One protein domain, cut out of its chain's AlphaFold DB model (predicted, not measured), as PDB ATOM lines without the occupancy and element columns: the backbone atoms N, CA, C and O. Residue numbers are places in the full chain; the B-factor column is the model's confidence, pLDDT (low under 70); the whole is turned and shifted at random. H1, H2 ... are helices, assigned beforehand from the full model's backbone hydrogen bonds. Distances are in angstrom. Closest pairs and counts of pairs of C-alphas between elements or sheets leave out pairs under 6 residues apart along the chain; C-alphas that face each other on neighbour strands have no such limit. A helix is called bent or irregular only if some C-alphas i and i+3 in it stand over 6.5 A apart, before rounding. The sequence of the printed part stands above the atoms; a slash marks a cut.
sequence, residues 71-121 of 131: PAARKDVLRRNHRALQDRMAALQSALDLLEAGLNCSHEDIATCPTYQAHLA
ATOM      1  N   PRO A  71      48.450 -15.947  15.993       95.50
ATOM      2  CA  PRO A  71      48.382 -14.538  15.632       95.50
ATOM      3  C   PRO A  71      46.999 -13.903  15.822       95.50
ATOM      4  O   PRO A  71      46.941 -12.700  16.089       95.50
ATOM      5  N   ALA A  72      45.900 -14.653  15.680       96.62
ATOM      6  CA  ALA A  72      44.551 -14.111  15.847       96.62
ATOM      7  C   ALA A  72      44.274 -13.774  17.319       96.62
ATOM      8  O   ALA A  72      44.021 -12.608  17.632       96.62
ATOM      9  N   ALA A  73      44.485 -14.727  18.232       95.31
ATOM     10  CA  ALA A  73      44.392 -14.490  19.674       95.31
ATOM     11  C   ALA A  73      45.284 -13.323  20.143       95.31
ATOM     12  O   ALA A  73      44.864 -12.493  20.957       95.31
ATOM     13  N   ARG A  74      46.504 -13.201  19.591       96.00
ATOM     14  CA  ARG A  74      47.392 -12.058  19.865       96.00
ATOM     15  C   ARG A  74      46.755 -10.731  19.443       96.00
ATOM     16  O   ARG A  74      46.771  -9.775  20.218       96.00
ATOM     17  N   LYS A  75      46.211 -10.663  18.224       97.19
ATOM     18  CA  LYS A  75      45.556  -9.455  17.697       97.19
ATOM     19  C   LYS A  75      44.340  -9.064  18.528       97.19
ATOM     20  O   LYS A  75      44.123  -7.874  18.716       97.19
ATOM     21  N   ASP A  76      43.591 -10.015  19.070       97.25
ATOM     22  CA  ASP A  76      42.404  -9.704  19.869       97.25
ATOM     23  C   ASP A  76      42.750  -9.035  21.200       97.25
ATOM     24  O   ASP A  76      42.121  -8.042  21.570       97.25
ATOM     25  N   VAL A  77      43.794  -9.507  21.892       96.38
ATOM     26  CA  VAL A  77      44.308  -8.833  23.098       96.38
ATOM     27  C   VAL A  77      44.773  -7.415  22.762       96.38
ATOM     28  O   VAL A  77      44.426  -6.467  23.471       96.38
ATOM     29  N   LEU A  78      45.518  -7.254  21.662       96.25
ATOM     30  CA  LEU A  78      46.005  -5.947  21.220       96.25
ATOM     31  C   LEU A  78      44.858  -5.000  20.852       96.25
ATOM     32  O   LEU A  78      44.894  -3.849  21.264       96.25
ATOM     33  N   ARG A  79      43.821  -5.466  20.147       97.69
ATOM     34  CA  ARG A  79      42.648  -4.651  19.786       97.69
ATOM     35  C   ARG A  79      41.896  -4.150  21.013       97.69
ATOM     36  O   ARG A  79      41.564  -2.970  21.071       97.69
ATOM     37  N   ARG A  80      41.655  -5.020  22.000       96.38
ATOM     38  CA  ARG A  80      40.976  -4.625  23.245       96.38
ATOM     39  C   ARG A  80      41.766  -3.561  24.003       96.38
ATOM     40  O   ARG A  80      41.202  -2.545  24.393       96.38
ATOM     41  N   ASN A  81      43.076  -3.759  24.151       96.81
ATOM     42  CA  ASN A  81      43.936  -2.791  24.836       96.81
ATOM     43  C   ASN A  81      44.102  -1.493  24.041       96.81
ATOM     44  O   ASN A  81      44.092  -0.416  24.626       96.81
ATOM     45  N   HIS A  82      44.197  -1.579  22.714       97.50
ATOM     46  CA  HIS A  82      44.197  -0.416  21.833       97.50
ATOM     47  C   HIS A  82      42.928   0.413  22.024       97.50
ATOM     48  O   HIS A  82      43.019   1.618  22.233       97.50
ATOM     49  N   ARG A  83      41.751  -0.228  22.033       97.56
ATOM     50  CA  ARG A  83      40.488   0.474  22.264       97.56
ATOM     51  C   ARG A  83      40.454   1.145  23.639       97.56
ATOM     52  O   ARG A  83      40.162   2.331  23.718       97.56
ATOM     53  N   ALA A  84      40.848   0.427  24.689       95.81
ATOM     54  CA  ALA A  84      40.912   0.985  26.038       95.81
ATOM     55  C   ALA A  84      41.865   2.192  26.137       95.81
ATOM     56  O   ALA A  84      41.576   3.147  26.855       95.81
ATOM     57  N   LEU A  85      42.992   2.173  25.418       96.81
ATOM     58  CA  LEU A  85      43.896   3.323  25.337       96.81
ATOM     59  C   LEU A  85      43.267   4.501  24.595       96.81
ATOM     60  O   LEU A  85      43.381   5.623  25.074       96.81
ATOM     61  N   GLN A  86      42.588   4.258  23.473       97.94
ATOM     62  CA  GLN A  86      41.878   5.311  22.743       97.94
ATOM     63  C   GLN A  86      40.811   5.979  23.616       97.94
ATOM     64  O   GLN A  86      40.731   7.203  23.644       97.94
ATOM     65  N   ASP A  87      40.045   5.192  24.376       96.81
ATOM     66  CA  ASP A  87      39.019   5.719  25.278       96.81
ATOM     67  C   ASP A  87      39.648   6.577  26.398       96.81
ATOM     68  O   ASP A  87      39.161   7.665  26.703       96.81
ATOM     69  N   ARG A  88      40.790   6.151  26.965       96.19
ATOM     70  CA  ARG A  88      41.545   6.951  27.953       96.19
ATOM     71  C   ARG A  88      42.125   8.230  27.353       96.19
ATOM     72  O   ARG A  88      42.082   9.266  28.006       96.19
ATOM     73  N   MET A  89      42.668   8.168  26.137       97.50
ATOM     74  CA  MET A  89      43.188   9.345  25.434       97.50
ATOM     75  C   MET A  89      42.080  10.368  25.192       97.50
ATOM     76  O   MET A  89      42.290  11.544  25.458       97.50
ATOM     77  N   ALA A  90      40.898   9.925  24.758       97.00
ATOM     78  CA  ALA A  90      39.750  10.805  24.568       97.00
ATOM     79  C   ALA A  90      39.305  11.464  25.887       97.00
ATOM     80  O   ALA A  90      39.067  12.667  25.921       97.00
ATOM     81  N   ALA A  91      39.257  10.701  26.985       95.44
ATOM     82  CA  ALA A  91      38.915  11.241  28.301       95.44
ATOM     83  C   ALA A  91      39.946  12.268  28.805       95.44
ATOM     84  O   ALA A  91      39.572  13.324  29.309       95.44
ATOM     85  N   LEU A  92      41.243  11.979  28.646       96.94
ATOM     86  CA  LEU A  92      42.315  12.904  29.023       96.94
ATOM     87  C   LEU A  92      42.316  14.162  28.153       96.94
ATOM     88  O   LEU A  92      42.518  15.245  28.692       96.94
ATOM     89  N   GLN A  93      42.051  14.035  26.850       97.44
ATOM     90  CA  GLN A  93      41.914  15.185  25.959       97.44
ATOM     91  C   GLN A  93      40.746  16.071  26.397       97.44
ATOM     92  O   GLN A  93      40.934  17.262  26.587       97.44
ATOM     93  N   SER A  94      39.580  15.483  26.678       95.62
ATOM     94  CA  SER A  94      38.425  16.236  27.175       95.62
ATOM     95  C   SER A  94      38.709  16.957  28.497       95.62
ATOM     96  O   SER A  94      38.203  18.056  28.710       95.62
ATOM     97  N   ALA A  95      39.495  16.353  29.392       96.06
ATOM     98  CA  ALA A  95      39.915  17.003  30.631       96.06
ATOM     99  C   ALA A  95      40.896  18.158  30.366       96.06
ATOM    100  O   ALA A  95      40.804  19.192  31.023       96.06
ATOM    101  N   LEU A  96      41.811  17.998  29.406       97.69
ATOM    102  CA  LEU A  96      42.720  19.058  28.971       97.69
ATOM    103  C   LEU A  96      41.945  20.242  28.388       97.69
ATOM    104  O   LEU A  96      42.160  21.364  28.830       97.69
ATOM    105  N   ASP A  97      40.991  19.979  27.495       95.69
ATOM    106  CA  ASP A  97      40.157  21.010  26.870       95.69
ATOM    107  C   ASP A  97      39.375  21.813  27.931       95.69
ATOM    108  O   ASP A  97      39.278  23.037  27.853       95.69
ATOM    109  N   LEU A  98      38.869  21.145  28.978       94.88
ATOM    110  CA  LEU A  98      38.220  21.806  30.118       94.88
ATOM    111  C   LEU A  98      39.185  22.737  30.871       94.88
ATOM    112  O   LEU A  98      38.820  23.866  31.209       94.88
ATOM    113  N   LEU A  99      40.407  22.273  31.155       95.56
ATOM    114  CA  LEU A  99      41.427  23.083  31.828       95.56
ATOM    115  C   LEU A  99      41.845  24.276  30.962       95.56
ATOM    116  O   LEU A  99      41.980  25.380  31.481       95.56
ATOM    117  N   GLU A 100      41.996  24.083  29.653       96.25
ATOM    118  CA  GLU A 100      42.295  25.151  28.698       96.25
ATOM    119  C   GLU A 100      41.168  26.185  28.626       96.25
ATOM    120  O   GLU A 100      41.439  27.387  28.640       96.25
ATOM    121  N   ALA A 101      39.904  25.754  28.614       94.50
ATOM    122  CA  ALA A 101      38.761  26.660  28.687       94.50
ATOM    123  C   ALA A 101      38.787  27.501  29.971       94.50
ATOM    124  O   ALA A 101      38.485  28.693  29.934       94.50
ATOM    125  N   GLY A 102      39.186  26.899  31.094       94.94
ATOM    126  CA  GLY A 102      39.348  27.609  32.358       94.94
ATOM    127  C   GLY A 102      40.505  28.606  32.359       94.94
ATOM    128  O   GLY A 102      40.325  29.744  32.780       94.94
ATOM    129  N   LEU A 103      41.671  28.213  31.841       95.62
ATOM    130  CA  LEU A 103      42.844  29.088  31.726       95.62
ATOM    131  C   LEU A 103      42.594  30.294  30.810       95.62
ATOM    132  O   LEU A 103      43.135  31.369  31.052       95.62
ATOM    133  N   ASN A 104      41.770  30.120  29.774       94.75
ATOM    134  CA  ASN A 104      41.413  31.170  28.821       94.75
ATOM    135  C   ASN A 104      40.148  31.951  29.216       94.75
ATOM    136  O   ASN A 104      39.675  32.799  28.456       94.75
ATOM    137  N   CYS A 105      39.574  31.671  30.386       95.69
ATOM    138  CA  CYS A 105      38.402  32.372  30.877       95.69
ATOM    139  C   CYS A 105      38.788  33.716  31.510       95.69
ATOM    140  O   CYS A 105      39.674  33.790  32.355       95.69
ATOM    141  N   SER A 106      38.072  34.779  31.142       94.25
ATOM    142  CA  SER A 106      38.212  36.118  31.729       94.25
ATOM    143  C   SER A 106      37.119  36.481  32.746       94.25
ATOM    144  O   SER A 106      37.104  37.607  33.239       94.25
ATOM    145  N   HIS A 107      36.184  35.572  33.041       94.94
ATOM    146  CA  HIS A 107      35.105  35.819  34.002       94.94
ATOM    147  C   HIS A 107      35.641  35.721  35.436       94.94
ATOM    148  O   HIS A 107      36.478  34.868  35.721       94.94
ATOM    149  N   GLU A 108      35.129  36.560  36.341       92.12
ATOM    150  CA  GLU A 108      35.504  36.545  37.766       92.12
ATOM    151  C   GLU A 108      35.151  35.210  38.436       92.12
ATOM    152  O   GLU A 108      35.951  34.650  39.184       92.12
ATOM    153  N   ASP A 109      33.978  34.668  38.101       92.25
ATOM    154  CA  ASP A 109      33.578  33.310  38.448       92.25
ATOM    155  C   ASP A 109      33.588  32.425  37.195       92.25
ATOM    156  O   ASP A 109      32.724  32.530  36.316       92.25
ATOM    157  N   ILE A 110      34.556  31.508  37.136       91.06
ATOM    158  CA  ILE A 110      34.691  30.509  36.070       91.06
ATOM    159  C   ILE A 110      33.433  29.648  35.906       91.06
ATOM    160  O   ILE A 110      33.128  29.220  34.791       91.06
ATOM    161  N   ALA A 111      32.658  29.435  36.975       89.31
ATOM    162  CA  ALA A 111      31.422  28.669  36.911       89.31
ATOM    163  C   ALA A 111      30.348  29.353  36.055       89.31
ATOM    164  O   ALA A 111      29.421  28.677  35.619       89.31
ATOM    165  N   THR A 112      30.477  30.654  35.770       92.50
ATOM    166  CA  THR A 112      29.576  31.412  34.881       92.50
ATOM    167  C   THR A 112      30.052  31.477  33.428       92.50
ATOM    168  O   THR A 112      29.322  31.959  32.564       92.50
ATOM    169  N   CYS A 113      31.254  30.975  33.129       94.88
ATOM    170  CA  CYS A 113      31.826  31.013  31.791       94.88
ATOM    171  C   CYS A 113      31.093  30.049  30.839       94.88
ATOM    172  O   CYS A 113      31.149  28.833  31.052       94.88
ATOM    173  N   PRO A 114      30.486  30.538  29.738       93.62
ATOM    174  CA  PRO A 114      29.749  29.683  28.808       93.62
ATOM    175  C   PRO A 114      30.615  28.591  28.168       93.62
ATOM    176  O   PRO A 114      30.173  27.453  28.033       93.62
ATOM    177  N   THR A 115      31.863  28.913  27.811       92.81
ATOM    178  CA  THR A 115      32.802  27.942  27.227       92.81
ATOM    179  C   THR A 115      33.133  26.835  28.225       92.81
ATOM    180  O   THR A 115      33.034  25.660  27.889       92.81
ATOM    181  N   TYR A 116      33.454  27.191  29.472       92.81
ATOM    182  CA  TYR A 116      33.742  26.217  30.528       92.81
ATOM    183  C   TYR A 116      32.528  25.324  30.832       92.81
ATOM    184  O   TYR A 116      32.647  24.101  30.895       92.81
ATOM    185  N   GLN A 117      31.335  25.917  30.940       93.38
ATOM    186  CA  GLN A 117      30.084  25.179  31.127       93.38
ATOM    187  C   GLN A 117      29.786  24.221  29.964       93.38
ATOM    188  O   GLN A 117      29.319  23.107  30.203       93.38
ATOM    189  N   ALA A 118      30.077  24.607  28.717       92.56
ATOM    190  CA  ALA A 118      29.849  23.756  27.550       92.56
ATOM    191  C   ALA A 118      30.648  22.442  27.614       92.56
ATOM    192  O   ALA A 118      30.107  21.388  27.280       92.56
ATOM    193  N   HIS A 119      31.886  22.472  28.124       92.25
ATOM    194  CA  HIS A 119      32.691  21.262  28.343       92.25
ATOM    195  C   HIS A 119      32.117  20.343  29.437       92.25
ATOM    196  O   HIS A 119      32.345  19.135  29.404       92.25
ATOM    197  N   LEU A 120      31.345  20.887  30.383       91.94
ATOM    198  CA  LEU A 120      30.705  20.133  31.469       91.94
ATOM    199  C   LEU A 120      29.268  19.702  31.157       91.94
ATOM    200  O   LEU A 120      28.720  18.857  31.867       91.94
ATOM    201  N   ALA A 121      28.647  20.247  30.108       87.56
ATOM    202  CA  ALA A 121      27.223  20.068  29.828       87.56
ATOM    203  C   ALA A 121      26.811  18.586  29.751       87.56
ATOM    204  O   ALA A 121      25.796  18.198  30.329       87.56
TER     205      ALA A 121
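AT A GLANCE: This is residues 71 to 121 of the 131 residues of the protein "MerR family transcriptional regulator" of Micromonospora musae (UniProt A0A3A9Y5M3). One long helix, H1, makes nearly the whole length, and the short helix H2 folds back beside its last turns as a helical hairpin, a small head at one end of a rod. Residues 71 to 93 of H1 stick out free as a long arm. The printed part has 51 residues with two named helices, H1 then H2, and no named strand, and its class is all helix. It is extended, with a radius of gyration of the C-alphas of 17.3 A and spans of 57 by 17 by 9 A.

IN THESE COORDINATES: H1 is residues 71 to 103 and measures 46.8 A from first to last C-alpha. It begins at C-alpha 71 at (48.382, -14.538, 15.632) and ends at C-alpha 103 at (42.844, 29.088, 31.726). A short link of 10 residues follows. H2 is residues 114 to 121, 10.0 A from first to last C-alpha, and ends at C-alpha 121 at (27.223, 20.068, 29.828).

HOW THE PARTS SIT: H1 and H2 form a helical hairpin. They touch, H1 with residues 94 to 102 alone, and 8 pairs of C-alphas are within 8 A. The closest C-alphas of the two are those of Ala 101 and Tyr 116, 5.4 A apart. They run opposite ways at a shallow tilt of 34.9 degrees, only just short of steep. Neither helix is bent. In H1 every O i to N i+4 pair is within hydrogen-bond range; in H2 3 of 4 are.

THE WHOLE: The two C-alphas farthest apart are those of Pro 71 and Glu 108, at 57.1 A. The C-alphas of Pro 71 and Ala 121, the first and last printed residues, are 43.0 A apart. The printed part has no cut. The mean pLDDT of the printed part is 95.1, and no printed residue is under 70.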